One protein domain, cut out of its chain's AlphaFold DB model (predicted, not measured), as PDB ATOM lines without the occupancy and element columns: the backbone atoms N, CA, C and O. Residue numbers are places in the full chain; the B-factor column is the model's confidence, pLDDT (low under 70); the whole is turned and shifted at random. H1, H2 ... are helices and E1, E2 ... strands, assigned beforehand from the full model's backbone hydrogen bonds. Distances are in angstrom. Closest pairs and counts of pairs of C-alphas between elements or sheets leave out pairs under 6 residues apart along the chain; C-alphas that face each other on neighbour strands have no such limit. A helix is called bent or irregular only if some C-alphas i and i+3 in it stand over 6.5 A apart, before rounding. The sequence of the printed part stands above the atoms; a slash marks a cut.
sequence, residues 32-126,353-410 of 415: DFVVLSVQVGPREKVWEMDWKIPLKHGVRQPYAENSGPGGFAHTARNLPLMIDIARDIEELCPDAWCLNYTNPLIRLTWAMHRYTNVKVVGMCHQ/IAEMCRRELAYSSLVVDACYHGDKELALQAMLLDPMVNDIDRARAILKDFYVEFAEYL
ATOM      1  N   ASP A  32      24.549 -38.078 -16.061       98.00
ATOM      2  CA  ASP A  32      23.280 -37.655 -16.682       98.00
ATOM      3  C   ASP A  32      23.029 -36.146 -16.506       98.00
ATOM      4  O   ASP A  32      22.313 -35.511 -17.281       98.00
ATOM      5  N   PHE A  33      23.643 -35.552 -15.478       98.31
ATOM      6  CA  PHE A  33      23.516 -34.139 -15.132       98.31
ATOM      7  C   PHE A  33      24.867 -33.565 -14.713       98.31
ATOM      8  O   PHE A  33      25.584 -34.149 -13.898       98.31
ATOM      9  N   VAL A  34      25.184 -32.376 -15.217       98.38
ATOM     10  CA  VAL A  34      26.384 -31.615 -14.870       98.38
ATOM     11  C   VAL A  34      25.967 -30.242 -14.361       98.38
ATOM     12  O   VAL A  34      25.423 -29.431 -15.102       98.38
ATOM     13  N   VAL A  35      26.235 -29.963 -13.085       97.88
ATOM     14  CA  VAL A  35      25.917 -28.671 -12.460       97.88
ATOM     15  C   VAL A  35      27.155 -27.782 -12.468       97.88
ATOM     16  O   VAL A  35      28.170 -28.124 -11.855       97.88
ATOM     17  N   LEU A  36      27.073 -26.626 -13.126       97.31
ATOM     18  CA  LEU A  36      28.160 -25.649 -13.180       97.31
ATOM     19  C   LEU A  36      27.895 -24.497 -12.213       97.31
ATOM     20  O   LEU A  36      26.869 -23.836 -12.283       97.31
ATOM     21  N   SER A  37      28.843 -24.249 -11.311       95.88
ATOM     22  CA  SER A  37      28.847 -23.102 -10.393       95.88
ATOM     23  C   SER A  37      30.293 -22.646 -10.153       95.88
ATOM     24  O   SER A  37      30.783 -22.572  -9.018       95.88
ATOM     25  N   VAL A  38      31.015 -22.412 -11.246       95.81
ATOM     26  CA  VAL A  38      32.431 -22.031 -11.248       95.81
ATOM     27  C   VAL A  38      32.624 -20.523 -11.083       95.81
ATOM     28  O   VAL A  38      31.734 -19.728 -11.371       95.81
ATOM     29  N   GLN A  39      33.811 -20.151 -10.602       95.00
ATOM     30  CA  GLN A  39      34.357 -18.796 -10.635       95.00
ATOM     31  C   GLN A  39      35.855 -18.913 -10.914       95.00
ATOM     32  O   GLN A  39      36.572 -19.530 -10.123       95.00
ATOM     33  N   VAL A  40      36.332 -18.278 -11.980       96.75
ATOM     34  CA  VAL A  40      37.768 -18.174 -12.267       96.75
ATOM     35  C   VAL A  40      38.382 -17.017 -11.471       96.75
ATOM     36  O   VAL A  40      37.860 -15.899 -11.458       96.75
ATOM     37  N   GLY A  41      39.484 -17.311 -10.778       95.56
ATOM     38  CA  GLY A  41      40.173 -16.395  -9.870       95.56
ATOM     39  C   GLY A  41      39.547 -16.301  -8.464       95.56
ATOM     40  O   GLY A  41      38.440 -16.794  -8.217       95.56
ATOM     41  N   PRO A  42      40.238 -15.677  -7.489       94.12
ATOM     42  CA  PRO A  42      39.699 -15.481  -6.144       94.12
ATOM     43  C   PRO A  42      38.488 -14.534  -6.176       94.12
ATOM     44  O   PRO A  42      38.661 -13.329  -6.349       94.12
ATOM     45  N   ARG A  43      37.271 -15.082  -6.007       91.81
ATOM     46  CA  ARG A  43      35.992 -14.386  -6.260       91.81
ATOM     47  C   ARG A  43      35.946 -12.956  -5.733       91.81
ATOM     48  O   ARG A  43      35.751 -12.040  -6.516       91.81
ATOM     49  N   GLU A  44      36.128 -12.761  -4.427       91.00
ATOM     50  CA  GLU A  44      35.969 -11.436  -3.815       91.00
ATOM     51  C   GLU A  44      36.993 -10.427  -4.347       91.00
ATOM     52  O   GLU A  44      36.646  -9.269  -4.538       91.00
ATOM     53  N   LYS A  45      38.217 -10.871  -4.662       93.44
ATOM     54  CA  LYS A  45      39.260 -10.005  -5.225       93.44
ATOM     55  C   LYS A  45      38.921  -9.587  -6.653       93.44
ATOM     56  O   LYS A  45      38.979  -8.406  -6.973       93.44
ATOM     57  N   VAL A  46      38.603 -10.548  -7.522       94.81
ATOM     58  CA  VAL A  46      38.387 -10.245  -8.946       94.81
ATOM     59  C   VAL A  46      37.083  -9.480  -9.167       94.81
ATOM     60  O   VAL A  46      37.069  -8.573  -9.987       94.81
ATOM     61  N   TRP A  47      36.040  -9.747  -8.375       93.06
ATOM     62  CA  TRP A  47      34.802  -8.964  -8.424       93.06
ATOM     63  C   TRP A  47      35.004  -7.531  -7.922       93.06
ATOM     64  O   TRP A  47      34.490  -6.589  -8.515       93.06
ATOM     65  N   GLU A  48      35.800  -7.330  -6.868       93.50
ATOM     66  CA  GLU A  48      36.135  -5.975  -6.424       93.50
ATOM     67  C   GLU A  48      36.902  -5.207  -7.516       93.50
ATOM     68  O   GLU A  48      36.684  -4.011  -7.721       93.50
ATOM     69  N   MET A  49      37.767  -5.897  -8.263       95.50
ATOM     70  CA  MET A  49      38.491  -5.327  -9.402       95.50
ATOM     71  C   MET A  49      37.583  -5.026 -10.604       95.50
ATOM     72  O   MET A  49      37.782  -3.987 -11.235       95.50
ATOM     73  N   ASP A  50      36.563  -5.850 -10.875       95.31
ATOM     74  CA  ASP A  50      35.532  -5.585 -11.902       95.31
ATOM     75  C   ASP A  50      34.838  -4.238 -11.689       95.31
ATOM     76  O   ASP A  50      34.384  -3.600 -12.640       95.31
ATOM     77  N   TRP A  51      34.786  -3.787 -10.434       93.38
ATOM     78  CA  TRP A  51      34.251  -2.491 -10.060       93.38
ATOM     79  C   TRP A  51      35.319  -1.386 -10.012       93.38
ATOM     80  O   TRP A  51      35.141  -0.314 -10.595       93.38
ATOM     81  N   LYS A  52      36.455  -1.639  -9.347       95.50
ATOM     82  CA  LYS A  52      37.522  -0.643  -9.137       95.50
ATOM     83  C   LYS A  52      38.191  -0.191 -10.432       95.50
ATOM     84  O   LYS A  52      38.538   0.986 -10.540       95.50
ATOM     85  N   ILE A  53      38.389  -1.093 -11.395       97.56
ATOM     86  CA  ILE A  53      39.054  -0.755 -12.658       97.56
ATOM     87  C   ILE A  53      38.197   0.241 -13.461       97.56
ATOM     88  O   ILE A  53      38.696   1.326 -13.747       97.56
ATOM     89  N   PRO A  54      36.906  -0.012 -13.751       96.12
ATOM     90  CA  PRO A  54      36.052   0.979 -14.413       96.12
ATOM     91  C   PRO A  54      35.894   2.283 -13.624       96.12
ATOM     92  O   PRO A  54      35.928   3.363 -14.218       96.12
ATOM     93  N   LEU A  55      35.824   2.217 -12.288       95.00
ATOM     94  CA  LEU A  55      35.740   3.417 -11.450       95.00
ATOM     95  C   LEU A  55      36.970   4.325 -11.588       95.00
ATOM     96  O   LEU A  55      36.815   5.545 -11.638       95.00
ATOM     97  N   LYS A  56      38.182   3.760 -11.680       96.31
ATOM     98  CA  LYS A  56      39.427   4.519 -11.924       96.31
ATOM     99  C   LYS A  56      39.330   5.389 -13.183       96.31
ATOM    100  O   LYS A  56      39.949   6.448 -13.238       96.31
ATOM    101  N   HIS A  57      38.525   4.963 -14.156       96.00
ATOM    102  CA  HIS A  57      38.263   5.671 -15.410       96.00
ATOM    103  C   HIS A  57      36.944   6.460 -15.397       96.00
ATOM    104  O   HIS A  57      36.504   6.929 -16.440       96.00
ATOM    105  N   GLY A  58      36.304   6.632 -14.236       92.38
ATOM    106  CA  GLY A  58      35.100   7.451 -14.066       92.38
ATOM    107  C   GLY A  58      33.771   6.742 -14.353       92.38
ATOM    108  O   GLY A  58      32.745   7.414 -14.418       92.38
ATOM    109  N   VAL A  59      33.759   5.413 -14.505       92.62
ATOM    110  CA  VAL A  59      32.539   4.623 -14.739       92.62
ATOM    111  C   VAL A  59      32.094   3.947 -13.437       92.62
ATOM    112  O   VAL A  59      32.657   2.933 -13.021       92.62
ATOM    113  N   ARG A  60      31.075   4.511 -12.771       91.81
ATOM    114  CA  ARG A  60      30.514   3.976 -11.515       91.81
ATOM    115  C   ARG A  60      29.358   3.011 -11.790       91.81
ATOM    116  O   ARG A  60      28.194   3.401 -11.776       91.81
ATOM    117  N   GLN A  61      29.684   1.742 -11.980       89.38
ATOM    118  CA  GLN A  61      28.696   0.678 -12.186       89.38
ATOM    119  C   GLN A  61      27.982   0.315 -10.863       89.38
ATOM    120  O   GLN A  61      28.629   0.410  -9.816       89.38
ATOM    121  N   PRO A  62      26.704  -0.122 -10.862       84.38
ATOM    122  CA  PRO A  62      26.018  -0.611  -9.661       84.38
ATOM    123  C   PRO A  62      26.630  -1.914  -9.110       84.38
ATOM    124  O   PRO A  62      27.444  -1.865  -8.189       84.38
ATOM    125  N   TYR A  63      26.288  -3.071  -9.691       83.62
ATOM    126  CA  TYR A  63      26.705  -4.387  -9.186       83.62
ATOM    127  C   TYR A  63      27.886  -5.005  -9.951       83.62
ATOM    128  O   TYR A  63      28.645  -5.777  -9.376       83.62
ATOM    129  N   ALA A  64      28.066  -4.634 -11.227       86.81
ATOM    130  CA  ALA A  64      29.190  -5.026 -12.090       86.81
ATOM    131  C   ALA A  64      29.383  -6.548 -12.307       86.81
ATOM    132  O   ALA A  64      30.427  -6.963 -12.803       86.81
ATOM    133  N   GLU A  65      28.396  -7.380 -11.954       88.56
ATOM    134  CA  GLU A  65      28.453  -8.836 -12.145       88.56
ATOM    135  C   GLU A  65      27.895  -9.251 -13.514       88.56
ATOM    136  O   GLU A  65      28.507 -10.080 -14.188       88.56
ATOM    137  N   ASN A  66      26.747  -8.689 -13.925       90.44
ATOM    138  CA  ASN A  66      25.962  -9.248 -15.033       90.44
ATOM    139  C   ASN A  66      25.984  -8.404 -16.307       90.44
ATOM    140  O   ASN A  66      25.912  -8.948 -17.405       90.44
ATOM    141  N   SER A  67      26.137  -7.091 -16.161       91.88
ATOM    142  CA  SER A  67      26.329  -6.144 -17.258       91.88
ATOM    143  C   SER A  67      27.321  -5.048 -16.860       91.88
ATOM    144  O   SER A  67      27.907  -5.102 -15.773       91.88
ATOM    145  N   GLY A  68      27.577  -4.102 -17.758       93.69
ATOM    146  CA  GLY A  68      28.645  -3.130 -17.611       93.69
ATOM    147  C   GLY A  68      30.031  -3.695 -17.966       93.69
ATOM    148  O   GLY A  68      30.225  -4.915 -18.086       93.69
ATOM    149  N   PRO A  69      31.054  -2.820 -18.016       96.12
ATOM    150  CA  PRO A  69      32.464  -3.204 -18.091       96.12
ATOM    151  C   PRO A  69      32.912  -4.325 -17.139       96.12
ATOM    152  O   PRO A  69      33.728  -5.169 -17.506       96.12
ATOM    153  N   GLY A  70      32.398  -4.354 -15.909       95.94
ATOM    154  CA  GLY A  70      32.710  -5.414 -14.951       95.94
ATOM    155  C   GLY A  70      32.142  -6.764 -15.383       95.94
ATOM    156  O   GLY A  70      32.859  -7.765 -15.373       95.94
ATOM    157  N   GLY A  71      30.904  -6.779 -15.887       95.88
ATOM    158  CA  GLY A  71      30.290  -7.972 -16.467       95.88
ATOM    159  C   GLY A  71      31.034  -8.475 -17.711       95.88
ATOM    160  O   GLY A  71      31.105  -9.689 -17.931       95.88
ATOM    161  N   PHE A  72      31.627  -7.580 -18.516       97.94
ATOM    162  CA  PHE A  72      32.544  -7.975 -19.597       97.94
ATOM    163  C   PHE A  72      33.726  -8.772 -19.038       97.94
ATOM    164  O   PHE A  72      33.940  -9.917 -19.435       97.94
ATOM    165  N   ALA A  73      34.461  -8.203 -18.077       97.94
ATOM    166  CA  ALA A  73      35.631  -8.857 -17.498       97.94
ATOM    167  C   ALA A  73      35.262 -10.183 -16.812       97.94
ATOM    168  O   ALA A  73      35.970 -11.182 -16.953       97.94
ATOM    169  N   HIS A  74      34.111 -10.225 -16.139       97.50
ATOM    170  CA  HIS A  74      33.561 -11.437 -15.548       97.50
ATOM    171  C   HIS A  74      33.324 -12.538 -16.587       97.50
ATOM    172  O   HIS A  74      33.738 -13.684 -16.378       97.50
ATOM    173  N   THR A  75      32.706 -12.191 -17.718       98.25
ATOM    174  CA  THR A  75      32.487 -13.118 -18.837       98.25
ATOM    175  C   THR A  75      33.822 -13.617 -19.375       98.25
ATOM    176  O   THR A  75      34.043 -14.823 -19.456       98.25
ATOM    177  N   ALA A  76      34.741 -12.693 -19.657       98.38
ATOM    178  CA  ALA A  76      36.037 -12.980 -20.251       98.38
ATOM    179  C   ALA A  76      36.875 -13.958 -19.411       98.38
ATOM    180  O   ALA A  76      37.553 -14.816 -19.972       98.38
ATOM    181  N   ARG A  77      36.792 -13.888 -18.075       98.25
ATOM    182  CA  ARG A  77      37.500 -14.825 -17.187       98.25
ATOM    183  C   ARG A  77      36.871 -16.214 -17.130       98.25
ATOM    184  O   ARG A  77      37.594 -17.198 -17.027       98.25
ATOM    185  N   ASN A  78      35.542 -16.311 -17.118       98.31
ATOM    186  CA  ASN A  78      34.862 -17.593 -16.894       98.31
ATOM    187  C   ASN A  78      34.628 -18.382 -18.188       98.31
ATOM    188  O   ASN A  78      34.660 -19.613 -18.158       98.31
ATOM    189  N   LEU A  79      34.421 -17.695 -19.314       98.31
ATOM    190  CA  LEU A  79      34.044 -18.311 -20.584       98.31
ATOM    191  C   LEU A  79      35.044 -19.375 -21.078       98.31
ATOM    192  O   LEU A  79      34.574 -20.460 -21.418       98.31
ATOM    193  N   PRO A  80      36.380 -19.174 -21.046       97.81
ATOM    194  CA  PRO A  80      37.323 -20.204 -21.494       97.81
ATOM    195  C   PRO A  80      37.168 -21.533 -20.742       97.81
ATOM    196  O   PRO A  80      37.052 -22.586 -21.361       97.81
ATOM    197  N   LEU A  81      37.075 -21.488 -19.405       97.88
ATOM    198  CA  LEU A  81      36.876 -22.690 -18.589       97.88
ATOM    199  C   LEU A  81      35.531 -23.365 -18.885       97.88
ATOM    200  O   LEU A  81      35.440 -24.590 -18.886       97.88
ATOM    201  N   MET A  82      34.477 -22.581 -19.103       98.12
ATOM    202  CA  MET A  82      33.158 -23.135 -19.399       98.12
ATOM    203  C   MET A  82      33.099 -23.810 -20.768       98.12
ATOM    204  O   MET A  82      32.479 -24.863 -20.881       98.12
ATOM    205  N   ILE A  83      33.782 -23.264 -21.779       98.50
ATOM    206  CA  ILE A  83      33.923 -23.911 -23.090       98.50
ATOM    207  C   ILE A  83      34.732 -25.205 -22.972       98.50
ATOM    208  O   ILE A  83      34.311 -26.227 -23.504       98.50
ATOM    209  N   ASP A  84      35.833 -25.197 -22.222       98.25
ATOM    210  CA  ASP A  84      36.618 -26.397 -21.909       98.25
ATOM    211  C   ASP A  84      35.753 -27.508 -21.291       98.25
ATOM    212  O   ASP A  84      35.805 -28.661 -21.716       98.25
ATOM    213  N   ILE A  85      34.927 -27.156 -20.300       98.50
ATOM    214  CA  ILE A  85      33.999 -28.097 -19.664       98.50
ATOM    215  C   ILE A  85      32.942 -28.572 -20.664       98.50
ATOM    216  O   ILE A  85      32.632 -29.758 -20.691       98.50
ATOM    217  N   ALA A  86      32.405 -27.681 -21.496       98.44
ATOM    218  CA  ALA A  86      31.422 -28.045 -22.508       98.44
ATOM    219  C   ALA A  86      31.983 -29.068 -23.511       98.44
ATOM    220  O   ALA A  86      31.309 -30.046 -23.820       98.44
ATOM    221  N   ARG A  87      33.238 -28.904 -23.953       98.56
ATOM    222  CA  ARG A  87      33.925 -29.888 -24.807       98.56
ATOM    223  C   ARG A  87      34.136 -31.223 -24.103       98.56
ATOM    224  O   ARG A  87      33.913 -32.267 -24.706       98.56
ATOM    225  N   ASP A  88      34.518 -31.197 -22.827       98.50
ATOM    226  CA  ASP A  88      34.641 -32.425 -22.040       98.50
ATOM    227  C   ASP A  88      33.278 -33.141 -21.891       98.50
ATOM    228  O   ASP A  88      33.237 -34.369 -21.922       98.50
ATOM    229  N   ILE A  89      32.164 -32.405 -21.764       98.62
ATOM    230  CA  ILE A  89      30.803 -32.977 -21.736       98.62
ATOM    231  C   ILE A  89      30.463 -33.633 -23.080       98.62
ATOM    232  O   ILE A  89      30.033 -34.783 -23.090       98.62
ATOM    233  N   GLU A  90      30.691 -32.945 -24.206       98.31
ATOM    234  CA  GLU A  90      30.454 -33.499 -25.552       98.31
ATOM    235  C   GLU A  90      31.217 -34.812 -25.787       98.31
ATOM    236  O   GLU A  90      30.720 -35.705 -26.471       98.31
ATOM    237  N   GLU A  91      32.420 -34.942 -25.222       98.25
ATOM    238  CA  GLU A  91      33.248 -36.139 -25.360       98.25
ATOM    239  C   GLU A  91      32.846 -37.262 -24.387       98.25
ATOM    240  O   GLU A  91      32.782 -38.428 -24.777       98.25
ATOM    241  N   LEU A  92      32.621 -36.937 -23.110       98.44
ATOM    242  CA  LEU A  92      32.587 -37.926 -22.023       98.44
ATOM    243  C   LEU A  92      31.174 -38.277 -21.539       98.44
ATOM    244  O   LEU A  92      30.982 -39.339 -20.940       98.44
ATOM    245  N   CYS A  93      30.203 -37.394 -21.757       98.31
ATOM    246  CA  CYS A  93      28.807 -37.571 -21.357       98.31
ATOM    247  C   CYS A  93      27.854 -36.725 -22.231       98.31
ATOM    248  O   CYS A  93      27.130 -35.874 -21.713       98.31
ATOM    249  N   PRO A  94      27.814 -36.956 -23.559       97.81
ATOM    250  CA  PRO A  94      27.111 -36.086 -24.514       97.81
ATOM    251  C   PRO A  94      25.600 -35.973 -24.276       97.81
ATOM    252  O   PRO A  94      24.967 -35.015 -24.716       97.81
ATOM    253  N   ASP A  95      25.007 -36.944 -23.581       96.81
ATOM    254  CA  ASP A  95      23.583 -36.935 -23.273       96.81
ATOM    255  C   ASP A  95      23.207 -36.112 -22.041       96.81
ATOM    256  O   ASP A  95      22.013 -35.845 -21.855       96.81
ATOM    257  N   ALA A  96      24.192 -35.680 -21.251       98.12
ATOM    258  CA  ALA A  96      23.974 -34.999 -19.988       98.12
ATOM    259  C   ALA A  96      23.302 -33.632 -20.158       98.12
ATOM    260  O   ALA A  96      23.635 -32.855 -21.057       98.12
ATOM    261  N   TRP A  97      22.418 -33.290 -19.222       98.19
ATOM    262  CA  TRP A  97      21.959 -31.912 -19.055       98.19
ATOM    263  C   TRP A  97      22.993 -31.091 -18.290       98.19
ATOM    264  O   TRP A  97      23.405 -31.454 -17.188       98.19
ATOM    265  N   CYS A  98      23.376 -29.946 -18.843       98.44
ATOM    266  CA  CYS A  98      24.221 -28.973 -18.175       98.44
ATOM    267  C   CYS A  98      23.368 -27.876 -17.526       98.44
ATOM    268  O   CYS A  98      22.775 -27.039 -18.206       98.44
ATOM    269  N   LEU A  99      23.320 -27.877 -16.193       98.19
ATOM    270  CA  LEU A  99      22.622 -26.873 -15.392       98.19
ATOM    271  C   LEU A  99      23.618 -25.778 -14.998       98.19
ATOM    272  O   LEU A  99      24.431 -25.959 -14.086       98.19
ATOM    273  N   ASN A 100      23.587 -24.651 -15.707       98.25
ATOM    274  CA  ASN A 100      24.508 -23.543 -15.496       98.25
ATOM    275  C   ASN A 100      23.975 -22.559 -14.440       98.25
ATOM    276  O   ASN A 100      22.967 -21.902 -14.666       98.25
ATOM    277  N   TYR A 101      24.688 -22.412 -13.323       97.06
ATOM    278  CA  TYR A 101      24.462 -21.397 -12.280       97.06
ATOM    279  C   TYR A 101      25.567 -20.327 -12.256       97.06
ATOM    280  O   TYR A 101      25.617 -19.487 -11.354       97.06
ATOM    281  N   THR A 102      26.506 -20.363 -13.204       97.06
ATOM    282  CA  THR A 102      27.576 -19.371 -13.304       97.06
ATOM    283  C   THR A 102      27.087 -18.149 -14.076       97.06
ATOM    284  O   THR A 102      26.746 -18.228 -15.256       97.06
ATOM    285  N   ASN A 103      27.111 -16.999 -13.401       95.81
ATOM    286  CA  ASN A 103      26.860 -15.695 -14.005       95.81
ATOM    287  C   ASN A 103      28.056 -15.199 -14.836       95.81
ATOM    288  O   ASN A 103      29.198 -15.557 -14.532       95.81
ATOM    289  N   PRO A 104      27.824 -14.322 -15.830       96.56
ATOM    290  CA  PRO A 104      26.516 -13.861 -16.324       96.56
ATOM    291  C   PRO A 104      25.803 -14.893 -17.207       96.56
ATOM    292  O   PRO A 104      26.315 -15.268 -18.265       96.56
ATOM    293  N   LEU A 105      24.590 -15.305 -16.818       97.00
ATOM    294  CA  LEU A 105      23.860 -16.378 -17.508       97.00
ATOM    295  C   LEU A 105      23.476 -16.018 -18.942       97.00
ATOM    296  O   LEU A 105      23.550 -16.894 -19.799       97.00
ATOM    297  N   ILE A 106      23.156 -14.747 -19.229       97.12
ATOM    298  CA  ILE A 106      22.874 -14.293 -20.604       97.12
ATOM    299  C   ILE A 106      24.032 -14.674 -21.526       97.12
ATOM    300  O   ILE A 106      23.803 -15.190 -22.606       97.12
ATOM    301  N   ARG A 107      25.282 -14.450 -21.110       98.06
ATOM    302  CA  ARG A 107      26.458 -14.604 -21.980       98.06
ATOM    303  C   ARG A 107      27.025 -16.009 -21.930       98.06
ATOM    304  O   ARG A 107      27.319 -16.587 -22.968       98.06
ATOM    305  N   LEU A 108      27.187 -16.572 -20.737       98.50
ATOM    306  CA  LEU A 108      27.853 -17.864 -20.574       98.50
ATOM    307  C   LEU A 108      26.982 -19.020 -21.074       98.50
ATOM    308  O   LEU A 108      27.494 -19.911 -21.750       98.50
ATOM    309  N   THR A 109      25.667 -18.966 -20.842       98.44
ATOM    310  CA  THR A 109      24.737 -19.937 -21.433       98.44
ATOM    311  C   THR A 109      24.658 -19.761 -22.951       98.44
ATOM    312  O   THR A 109      24.665 -20.755 -23.674       98.44
ATOM    313  N   TRP A 110      24.671 -18.521 -23.459       98.44
ATOM    314  CA  TRP A 110      24.641 -18.262 -24.904       98.44
ATOM    315  C   TRP A 110      25.906 -18.751 -25.596       98.44
ATOM    316  O   TRP A 110      25.815 -19.393 -26.633       98.44
ATOM    317  N   ALA A 111      27.080 -18.538 -25.002       98.38
ATOM    318  CA  ALA A 111      28.342 -19.042 -25.528       98.38
ATOM    319  C   ALA A 111      28.355 -20.571 -25.626       98.38
ATOM    320  O   ALA A 111      28.736 -21.116 -26.660       98.38
ATOM    321  N   MET A 112      27.905 -21.269 -24.576       98.19
ATOM    322  CA  MET A 112      27.793 -22.729 -24.609       98.19
ATOM    323  C   MET A 112      26.800 -23.187 -25.681       98.19
ATOM    324  O   MET A 112      27.122 -24.097 -26.438       98.19
ATOM    325  N   HIS A 113      25.644 -22.530 -25.799       96.44
ATOM    326  CA  HIS A 113      24.647 -22.854 -26.820       96.44
ATOM    327  C   HIS A 113      25.144 -22.589 -28.252       96.44
ATOM    328  O   HIS A 113      24.891 -23.374 -29.157       96.44
ATOM    329  N   ARG A 114      25.865 -21.484 -28.461       96.62
ATOM    330  CA  ARG A 114      26.334 -21.032 -29.778       96.62
ATOM    331  C   ARG A 114      27.527 -21.839 -30.284       96.62
ATOM    332  O   ARG A 114      27.620 -22.102 -31.479       96.62
ATOM    333  N   TYR A 115      28.455 -22.197 -29.398       98.25
ATOM    334  CA  TYR A 115      29.737 -22.786 -29.793       98.25
ATOM    335  C   TYR A 115      29.865 -24.282 -29.501       98.25
ATOM    336  O   TYR A 115      30.861 -24.887 -29.905       98.25
ATOM    337  N   THR A 116      28.895 -24.898 -28.826       98.12
ATOM    338  CA  THR A 116      28.903 -26.330 -28.488       98.12
ATOM    339  C   THR A 116      27.521 -26.950 -28.689       98.12
ATOM    340  O   THR A 116      26.546 -26.243 -28.907       98.12
ATOM    341  N   ASN A 117      27.431 -28.273 -28.601       97.12
ATOM    342  CA  ASN A 117      26.189 -29.041 -28.708       97.12
ATOM    343  C   ASN A 117      25.655 -29.488 -27.337       97.12
ATOM    344  O   ASN A 117      24.780 -30.352 -27.263       97.12
ATOM    345  N   VAL A 118      26.195 -28.945 -26.240       97.44
ATOM    346  CA  VAL A 118      25.769 -29.310 -24.885       97.44
ATOM    347  C   VAL A 118      24.319 -28.885 -24.651       97.44
ATOM    348  O   VAL A 118      23.930 -27.752 -24.940       97.44
ATOM    349  N   LYS A 119      23.524 -29.780 -24.051       97.19
ATOM    350  CA  LYS A 119      22.164 -29.498 -23.567       97.19
ATOM    351  C   LYS A 119      22.238 -28.579 -22.342       97.19
ATOM    352  O   LYS A 119      22.226 -29.050 -21.209       97.19
ATOM    353  N   VAL A 120      22.394 -27.276 -22.559       98.00
ATOM    354  CA  VAL A 120      22.594 -26.287 -21.489       98.00
ATOM    355  C   VAL A 120      21.319 -25.499 -21.184       98.00
ATOM    356  O   VAL A 120      20.611 -25.064 -22.088       98.00
ATOM    357  N   VAL A 121      21.058 -25.276 -19.897       98.06
ATOM    358  CA  VAL A 121      20.077 -24.305 -19.394       98.06
ATOM    359  C   VAL A 121      20.726 -23.451 -18.311       98.06
ATOM    360  O   VAL A 121      21.463 -23.961 -17.464       98.06
ATOM    361  N   GLY A 122      20.467 -22.146 -18.330       97.88
ATOM    362  CA  GLY A 122      20.866 -21.266 -17.237       97.88
ATOM    363  C   GLY A 122      19.808 -21.210 -16.132       97.88
ATOM    364  O   GLY A 122      18.612 -21.106 -16.410       97.88
ATOM    365  N   MET A 123      20.255 -21.234 -14.882       96.06
ATOM    366  CA  MET A 123      19.412 -21.350 -13.697       96.06
ATOM    367  C   MET A 123      19.680 -20.195 -12.730       96.06
ATOM    368  O   MET A 123      20.819 -19.962 -12.327       96.06
ATOM    369  N   CYS A 124      18.625 -19.480 -12.336       92.56
ATOM    370  CA  CYS A 124      18.710 -18.349 -11.415       92.56
ATOM    371  C   CYS A 124      17.528 -18.334 -10.432       92.56
ATOM    372  O   CYS A 124      16.486 -18.935 -10.690       92.56
ATOM    373  N   HIS A 125      17.693 -17.624  -9.313       90.06
ATOM    374  CA  HIS A 125      16.669 -17.405  -8.284       90.06
ATOM    375  C   HIS A 125      16.270 -15.928  -8.147       90.06
ATOM    376  O   HIS A 125      15.698 -15.519  -7.138       90.06
ATOM    377  N   GLN A 126      16.602 -15.085  -9.122       89.94
ATOM    378  CA  GLN A 126      16.446 -13.642  -8.978       89.94
ATOM    379  C   GLN A 126      14.976 -13.187  -8.869       89.94
ATOM    380  O   GLN A 126      14.704 -12.192  -8.199       89.94
ATOM    381  N   ILE A 353      10.635  -1.573 -23.414       98.12
ATOM    382  CA  ILE A 353      11.287  -2.619 -22.616       98.12
ATOM    383  C   ILE A 353      12.033  -3.588 -23.538       98.12
ATOM    384  O   ILE A 353      13.197  -3.900 -23.286       98.12
ATOM    385  N   ALA A 354      11.394  -4.010 -24.632       98.44
ATOM    386  CA  ALA A 354      11.999  -4.891 -25.621       98.44
ATOM    387  C   ALA A 354      13.275  -4.281 -26.219       98.44
ATOM    388  O   ALA A 354      14.263  -4.989 -26.372       98.44
ATOM    389  N   GLU A 355      13.300  -2.974 -26.492       97.69
ATOM    390  CA  GLU A 355      14.493  -2.273 -26.989       97.69
ATOM    391  C   GLU A 355      15.632  -2.233 -25.964       97.69
ATOM    392  O   GLU A 355      16.798  -2.419 -26.319       97.69
ATOM    393  N   MET A 356      15.320  -2.051 -24.675       96.88
ATOM    394  CA  MET A 356      16.341  -2.154 -23.627       96.88
ATOM    395  C   MET A 356      16.943  -3.563 -23.581       96.88
ATOM    396  O   MET A 356      18.166  -3.700 -23.511       96.88
ATOM    397  N   CYS A 357      16.110  -4.604 -23.684       97.81
ATOM    398  CA  CYS A 357      16.574  -5.986 -23.777       97.81
ATOM    399  C   CYS A 357      17.376  -6.236 -25.065       97.81
ATOM    400  O   CYS A 357      18.449  -6.826 -25.001       97.81
ATOM    401  N   ARG A 358      16.925  -5.751 -26.231       98.06
ATOM    402  CA  ARG A 358      17.633  -5.915 -27.515       98.06
ATOM    403  C   ARG A 358      19.013  -5.276 -27.504       98.06
ATOM    404  O   ARG A 358      19.954  -5.886 -28.006       98.06
ATOM    405  N   ARG A 359      19.160  -4.097 -26.894       96.44
ATOM    406  CA  ARG A 359      20.475  -3.469 -26.711       96.44
ATOM    407  C   ARG A 359      21.399  -4.333 -25.851       96.44
ATOM    408  O   ARG A 359      22.539  -4.554 -26.247       96.44
ATOM    409  N   GLU A 360      20.916  -4.842 -24.715       96.94
ATOM    410  CA  GLU A 360      21.710  -5.742 -23.863       96.94
ATOM    411  C   GLU A 360      22.074  -7.040 -24.594       96.94
ATOM    412  O   GLU A 360      23.199  -7.514 -24.468       96.94
ATOM    413  N   LEU A 361      21.167  -7.601 -25.394       98.00
ATOM    414  CA  LEU A 361      21.431  -8.804 -26.182       98.00
ATOM    415  C   LEU A 361      22.468  -8.558 -27.285       98.00
ATOM    416  O   LEU A 361      23.360  -9.384 -27.470       98.00
ATOM    417  N   ALA A 362      22.402  -7.418 -27.982       97.44
ATOM    418  CA  ALA A 362      23.399  -7.039 -28.981       97.44
ATOM    419  C   ALA A 362      24.791  -6.881 -28.350       97.44
ATOM    420  O   ALA A 362      25.773  -7.422 -28.858       97.44
ATOM    421  N   TYR A 363      24.859  -6.200 -27.202       96.69
ATOM    422  CA  TYR A 363      26.076  -6.095 -26.405       96.69
ATOM    423  C   TYR A 363      26.589  -7.477 -25.973       96.69
ATOM    424  O   TYR A 363      27.721  -7.842 -26.290       96.69
ATOM    425  N   SER A 364      25.747  -8.280 -25.317       97.88
ATOM    426  CA  SER A 364      26.094  -9.613 -24.816       97.88
ATOM    427  C   SER A 364      26.579 -10.555 -25.919       97.88
ATOM    428  O   SER A 364      27.558 -11.266 -25.705       97.88
ATOM    429  N   SER A 365      25.965 -10.521 -27.104       98.12
ATOM    430  CA  SER A 365      26.404 -11.311 -28.258       98.12
ATOM    431  C   SER A 365      27.831 -10.952 -28.688       98.12
ATOM    432  O   SER A 365      28.646 -11.849 -28.887       98.12
ATOM    433  N   LEU A 366      28.168  -9.659 -28.777       98.31
ATOM    434  CA  LEU A 366      29.534  -9.238 -29.117       98.31
ATOM    435  C   LEU A 366      30.543  -9.600 -28.024       98.31
ATOM    436  O   LEU A 366      31.674  -9.957 -28.341       98.31
ATOM    437  N   VAL A 367      30.156  -9.530 -26.744       98.50
ATOM    438  CA  VAL A 367      31.025  -9.977 -25.641       98.50
ATOM    439  C   VAL A 367      31.320 -11.468 -25.759       98.50
ATOM    440  O   VAL A 367      32.471 -11.865 -25.588       98.50
ATOM    441  N   VAL A 368      30.300 -12.282 -26.046       98.56
ATOM    442  CA  VAL A 368      30.446 -13.728 -26.256       98.56
ATOM    443  C   VAL A 368      31.451 -14.004 -27.370       98.56
ATOM    444  O   VAL A 368      32.422 -14.724 -27.132       98.56
ATOM    445  N   ASP A 369      31.286 -13.370 -28.530       98.56
ATOM    446  CA  ASP A 369      32.167 -13.587 -29.679       98.56
ATOM    447  C   ASP A 369      33.593 -13.085 -29.401       98.56
ATOM    448  O   ASP A 369      34.568 -13.801 -29.640       98.56
ATOM    449  N   ALA A 370      33.736 -11.895 -28.807       98.62
ATOM    450  CA  ALA A 370      35.030 -11.339 -28.423       98.62
ATOM    451  C   ALA A 370      35.779 -12.254 -27.445       98.62
ATOM    452  O   ALA A 370      36.966 -12.524 -27.620       98.62
ATOM    453  N   CYS A 371      35.088 -12.754 -26.417       98.44
ATOM    454  CA  CYS A 371      35.688 -13.611 -25.398       98.44
ATOM    455  C   CYS A 371      35.986 -15.019 -25.913       98.44
ATOM    456  O   CYS A 371      36.923 -15.638 -25.416       98.44
ATOM    457  N   TYR A 372      35.205 -15.537 -26.861       98.50
ATOM    458  CA  TYR A 372      35.451 -16.848 -27.457       98.50
ATOM    459  C   TYR A 372      36.623 -16.806 -28.445       98.50
ATOM    460  O   TYR A 372      37.491 -17.675 -28.411       98.50
ATOM    461  N   HIS A 373      36.679 -15.777 -29.296       98.19
ATOM    462  CA  HIS A 373      37.704 -15.641 -30.334       98.19
ATOM    463  C   HIS A 373      38.981 -14.923 -29.874       98.19
ATOM    464  O   HIS A 373      39.973 -14.944 -30.601       98.19
ATOM    465  N   GLY A 374      38.980 -14.284 -28.699       98.00
ATOM    466  CA  GLY A 374      40.095 -13.432 -28.270       98.00
ATOM    467  C   GLY A 374      40.175 -12.103 -29.031       98.00
ATOM    468  O   GLY A 374      41.233 -11.473 -29.095       98.00
ATOM    469  N   ASP A 375      39.066 -11.668 -29.629       98.50
ATOM    470  CA  ASP A 375      39.020 -10.524 -30.535       98.50
ATOM    471  C   ASP A 375      38.902  -9.199 -29.762       98.50
ATOM    472  O   ASP A 375      37.864  -8.853 -29.187       98.50
ATOM    473  N   LYS A 376      39.996  -8.430 -29.756       98.31
ATOM    474  CA  LYS A 376      40.074  -7.128 -29.074       98.31
ATOM    475  C   LYS A 376      39.281  -6.027 -29.779       98.31
ATOM    476  O   LYS A 376      38.901  -5.059 -29.117       98.31
ATOM    477  N   GLU A 377      39.050  -6.141 -31.083       98.25
ATOM    478  CA  GLU A 377      38.249  -5.178 -31.838       98.25
ATOM    479  C   GLU A 377      36.768  -5.365 -31.513       98.25
ATOM    480  O   GLU A 377      36.095  -4.387 -31.180       98.25
ATOM    481  N   LEU A 378      36.281  -6.612 -31.497       98.38
ATOM    482  CA  LEU A 378      34.925  -6.928 -31.036       98.38
ATOM    483  C   LEU A 378      34.732  -6.563 -29.562       98.38
ATOM    484  O   LEU A 378      33.692  -6.011 -29.209       98.38
ATOM    485  N   ALA A 379      35.740  -6.775 -28.708       98.50
ATOM    486  CA  ALA A 379      35.681  -6.336 -27.312       98.50
ATOM    487  C   ALA A 379      35.477  -4.815 -27.194       98.50
ATOM    488  O   ALA A 379      34.675  -4.361 -26.378       98.50
ATOM    489  N   LEU A 380      36.165  -4.015 -28.019       98.62
ATOM    490  CA  LEU A 380      35.973  -2.565 -28.047       98.62
ATOM    491  C   LEU A 380      34.587  -2.183 -28.576       98.62
ATOM    492  O   LEU A 380      33.952  -1.306 -27.996       98.62
ATOM    493  N   GLN A 381      34.098  -2.842 -29.630       98.31
ATOM    494  CA  GLN A 381      32.740  -2.616 -30.138       98.31
ATOM    495  C   GLN A 381      31.687  -2.914 -29.066       98.31
ATOM    496  O   GLN A 381      30.814  -2.083 -28.825       98.31
ATOM    497  N   ALA A 382      31.811  -4.050 -28.371       97.75
ATOM    498  CA  ALA A 382      30.927  -4.423 -27.275       97.75
ATOM    499  C   ALA A 382      30.941  -3.358 -26.170       97.75
ATOM    500  O   ALA A 382      29.893  -2.856 -25.778       97.75
ATOM    501  N   MET A 383      32.129  -2.943 -25.726       97.12
ATOM    502  CA  MET A 383      32.273  -1.911 -24.697       97.12
ATOM    503  C   MET A 383      31.644  -0.570 -25.080       97.12
ATOM    504  O   MET A 383      31.198   0.139 -24.192       97.12
ATOM    505  N   LEU A 384      31.601  -0.209 -26.364       96.62
ATOM    506  CA  LEU A 384      30.971   1.032 -26.835       96.62
ATOM    507  C   LEU A 384      29.447   0.929 -27.003       96.62
ATOM    508  O   LEU A 384      28.789   1.961 -27.122       96.62
ATOM    509  N   LEU A 385      28.886  -0.284 -27.032       95.81
ATOM    510  CA  LEU A 385      27.436  -0.508 -27.003       95.81
ATOM    511  C   LEU A 385      26.873  -0.585 -25.582       95.81
ATOM    512  O   LEU A 385      25.665  -0.412 -25.395       95.81
ATOM    513  N   ASP A 386      27.728  -0.857 -24.597       94.44
ATOM    514  CA  ASP A 386      27.336  -0.930 -23.197       94.44
ATOM    515  C   ASP A 386      26.757   0.418 -22.721       94.44
ATOM    516  O   ASP A 386      27.404   1.461 -22.872       94.44
ATOM    517  N   PRO A 387      25.553   0.437 -22.117       92.38
ATOM    518  CA  PRO A 387      24.901   1.677 -21.703       92.38
ATOM    519  C   PRO A 387      25.655   2.457 -20.620       92.38
ATOM    520  O   PRO A 387      25.280   3.599 -20.360       92.38
ATOM    521  N   MET A 388      26.668   1.870 -19.975       91.38
ATOM    522  CA  MET A 388      27.499   2.525 -18.965       91.38
ATOM    523  C   MET A 388      28.729   3.246 -19.510       91.38
ATOM    524  O   MET A 388      29.443   3.919 -18.760       91.38
ATOM    525  N   VAL A 389      29.023   3.082 -20.798       93.06
ATOM    526  CA  VAL A 389      30.245   3.592 -21.414       93.06
ATOM    527  C   VAL A 389      29.875   4.647 -22.444       93.06
ATOM    528  O   VAL A 389      29.313   4.361 -23.492       93.06
ATOM    529  N   ASN A 390      30.219   5.900 -22.150       92.00
ATOM    530  CA  ASN A 390      29.876   7.054 -22.986       92.00
ATOM    531  C   ASN A 390      31.095   7.769 -23.591       92.00
ATOM    532  O   ASN A 390      30.973   8.889 -24.083       92.00
ATOM    533  N   ASP A 391      32.275   7.149 -23.536       95.50
ATOM    534  CA  ASP A 391      33.545   7.754 -23.943       95.50
ATOM    535  C   ASP A 391      34.501   6.690 -24.500       95.50
ATOM    536  O   ASP A 391      34.766   5.666 -23.864       95.50
ATOM    537  N   ILE A 392      35.016   6.941 -25.709       98.00
ATOM    538  CA  ILE A 392      35.828   5.972 -26.454       98.00
ATOM    539  C   ILE A 392      37.181   5.730 -25.781       98.00
ATOM    540  O   ILE A 392      37.654   4.592 -25.726       98.00
ATOM    541  N   ASP A 393      37.817   6.776 -25.265       98.19
ATOM    542  CA  ASP A 393      39.143   6.650 -24.666       98.19
ATOM    543  C   ASP A 393      39.062   5.972 -23.299       98.19
ATOM    544  O   ASP A 393      39.913   5.136 -22.983       98.19
ATOM    545  N   ARG A 394      37.984   6.212 -22.539       96.50
ATOM    546  CA  ARG A 394      37.674   5.433 -21.330       96.50
ATOM    547  C   ARG A 394      37.448   3.962 -21.653       96.50
ATOM    548  O   ARG A 394      38.017   3.119 -20.966       96.50
ATOM    549  N   ALA A 395      36.687   3.636 -22.701       98.19
ATOM    550  CA  ALA A 395      36.466   2.246 -23.111       98.19
ATOM    551  C   ALA A 395      37.795   1.518 -23.382       98.19
ATOM    552  O   ALA A 395      38.045   0.434 -22.848       98.19
ATOM    553  N   ARG A 396      38.694   2.153 -24.148       98.62
ATOM    554  CA  ARG A 396      40.039   1.624 -24.431       98.62
ATOM    555  C   ARG A 396      40.884   1.479 -23.168       98.62
ATOM    556  O   ARG A 396      41.568   0.470 -23.010       98.62
ATOM    557  N   ALA A 397      40.860   2.476 -22.287       98.50
ATOM    558  CA  ALA A 397      41.646   2.472 -21.059       98.50
ATOM    559  C   ALA A 397      41.188   1.374 -20.086       98.50
ATOM    560  O   ALA A 397      42.028   0.671 -19.525       98.50
ATOM    561  N   ILE A 398      39.875   1.168 -19.954       98.62
ATOM    562  CA  ILE A 398      39.291   0.092 -19.146       98.62
ATOM    563  C   ILE A 398      39.701  -1.280 -19.691       98.62
ATOM    564  O   ILE A 398      40.223  -2.099 -18.936       98.62
ATOM    565  N   LEU A 399      39.526  -1.525 -20.996       98.56
ATOM    566  CA  LEU A 399      39.926  -2.793 -21.618       98.56
ATOM    567  C   LEU A 399      41.421  -3.065 -21.452       98.56
ATOM    568  O   LEU A 399      41.813  -4.179 -21.114       98.56
ATOM    569  N   LYS A 400      42.260  -2.043 -21.650       98.44
ATOM    570  CA  LYS A 400      43.706  -2.150 -21.439       98.44
ATOM    571  C   LYS A 400      44.029  -2.586 -20.012       98.44
ATOM    572  O   LYS A 400      44.820  -3.510 -19.840       98.44
ATOM    573  N   ASP A 401      43.432  -1.937 -19.016       98.50
ATOM    574  CA  ASP A 401      43.653  -2.293 -17.616       98.50
ATOM    575  C   ASP A 401      43.140  -3.714 -17.329       98.50
ATOM    576  O   ASP A 401      43.848  -4.475 -16.679       98.50
ATOM    577  N   PHE A 402      41.998  -4.143 -17.881       98.44
ATOM    578  CA  PHE A 402      41.548  -5.536 -17.756       98.44
ATOM    579  C   PHE A 402      42.540  -6.543 -18.346       98.44
ATOM    580  O   PHE A 402      42.845  -7.539 -17.693       98.44
ATOM    581  N   TYR A 403      43.082  -6.295 -19.541       98.12
ATOM    582  CA  TYR A 403      44.046  -7.204 -20.169       98.12
ATOM    583  C   TYR A 403      45.357  -7.334 -19.389       98.12
ATOM    584  O   TYR A 403      46.015  -8.367 -19.488       98.12
ATOM    585  N   VAL A 404      45.732  -6.306 -18.622       97.75
ATOM    586  CA  VAL A 404      46.925  -6.312 -17.766       97.75
ATOM    587  C   VAL A 404      46.619  -6.953 -16.413       97.75
ATOM    588  O   VAL A 404      47.277  -7.913 -16.018       97.75
ATOM    589  N   GLU A 405      45.608  -6.453 -15.708       97.94
ATOM    590  CA  GLU A 405      45.284  -6.844 -14.333       97.94
ATOM    591  C   GLU A 405      44.702  -8.262 -14.241       97.94
ATOM    592  O   GLU A 405      44.857  -8.942 -13.224       97.94
ATOM    593  N   PHE A 406      44.053  -8.732 -15.309       97.88
ATOM    594  CA  PHE A 406      43.514 -10.087 -15.414       97.88
ATOM    595  C   PHE A 406      44.273 -10.962 -16.415       97.88
ATOM    596  O   PHE A 406      43.731 -11.981 -16.833       97.88
ATOM    597  N   ALA A 407      45.513 -10.620 -16.785       97.19
ATOM    598  CA  ALA A 407      46.279 -11.350 -17.802       97.19
ATOM    599  C   ALA A 407      46.317 -12.875 -17.571       97.19
ATOM    600  O   ALA A 407      46.120 -13.646 -18.507       97.19
ATOM    601  N   GLU A 408      46.486 -13.308 -16.315       96.44
ATOM    602  CA  GLU A 408      46.485 -14.725 -15.906       96.44
ATOM    603  C   GLU A 408      45.162 -15.447 -16.223       96.44
ATOM    604  O   GLU A 408      45.149 -16.644 -16.496       96.44
ATOM    605  N   TYR A 409      44.043 -14.724 -16.189       96.94
ATOM    606  CA  TYR A 409      42.696 -15.266 -16.380       96.94
ATOM    607  C   TYR A 409      42.132 -14.998 -17.775       96.94
ATOM    608  O   TYR A 409      41.036 -15.468 -18.071       96.94
ATOM    609  N   LEU A 410      42.855 -14.244 -18.608       97.44
ATOM    610  CA  LEU A 410      42.451 -13.853 -19.956       97.44
ATOM    611  C   LEU A 410      43.430 -14.377 -21.024       97.44
ATOM    612  O   LEU A 410      43.938 -13.576 -21.820       97.44
TER     613      LEU A 410
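What this domain is: This is residues 32 to 126 and 353 to 410 of the 415 residues of the protein "Glyco_hydro_4C domain-containing protein" of Chloroflexi bacterium (UniProt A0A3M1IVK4). A small three-stranded parallel sheet, with two helical parts, H2b and H3, packed over one face and the other face bare, makes one end of the domain; at the other end the helices H1, H4, H5 and H6 gather round H2a. The long helix H2 bends between its arms H2a and H2b and joins the two ends. The printed part has 153 residues, with six named helices and three named strands in the order E1 H1 H2 E2 H3 E3 H4 H5 H6; the sheet's order is E1 E2 E3, and the class is mostly helix. The whole is compact, with a radius of gyration of the C-alphas of 15.2 A and spans of 47 by 36 by 30 A.

How they stand to each other: E1, residues 33 to 36, is an edge strand, parallel to E2, residues 97 to 100, at 16 degrees; N 34 and O 97 are 2.8 A apart, within hydrogen-bond range. E2 is parallel to the other edge strand, E3, residues 119 to 123, at 33 degrees, with N 98 and O 119 2.8 A apart. H1, residues 43 to 56, is not on the sheet. H2, residues 68 to 92, was assigned as one helix by its hydrogen bonds but is bent: C-alphas 77 and 80 are 6.9 A apart, and its arms H2a, residues 68 to 77, and H2b, residues 80 to 92, stand at a steep tilt of 44 degrees. H1 and H2a form a helical hairpin and touch, closest at the C-alphas of Asp 50 and Gly 70, 4.2 A. H2b is over E2 at a height over the sheet of 10.5 A, along the strands at 10 degrees on the local plane. H3, residues 105 to 115, is on the same face, over E3 at a height of 8.4 A, and touches H2b, closest at the C-alphas of Ile 83 and Met 112, 6.4 A. E1, H1 H2 and E2, and likewise E2, H3 and E3, are strand-helix-strand units, two parallel neighbour strands with helices between, both with right-handed crossovers. H4, residues 353 to 373, touches H3 at a steep tilt of 53 degrees, closest at the C-alphas of Arg 107 and Ser 364, 5.8 A. H4 and H5, residues 376 to 385, form a helical hairpin at a shallow tilt of 12 degrees, closest at the C-alphas of Ala 370 and Leu 378, 5.1 A. H6, residues 392 to 405, touches H5, closest at the C-alphas of Met 383 and Ala 395, 6.1 A. H1, H2a and H6 form a bundle, three helical parts running roughly side by side. Every O i to N i+4 pair is within hydrogen-bond range in H2a, H2b, H4, H5 and H6; in H1 it is 9 of 10 and in H3 6 of 7.

Where its parts are: E1 begins at C-alpha 33, (23.516, -34.139, -15.132). H1 is 20.0 A long, H2a 14.7 A, H2b 18.4 A and H3 15.1 A. E3 measures 13.1 A. H4 is 30.4 A long and begins at C-alpha 353, (11.287, -2.619, -22.616). H5 measures 14.4 A, and H6, 20.0 A long, ends at C-alpha 405, (45.284, -6.844, -14.333).

The domain as a whole: The C-alphas of Asp 32 and Asp 393, the two farthest apart, are 47.7 A apart. Residues 127 to 352 are not printed, and C-alphas 126 and 353 are 18.3 A apart across this cut, which lies in the link from E3 to H4. The link from H1 to H2, 11 residues, is long. The mean pLDDT of the printed part is 96.5, and no printed residue is under 70.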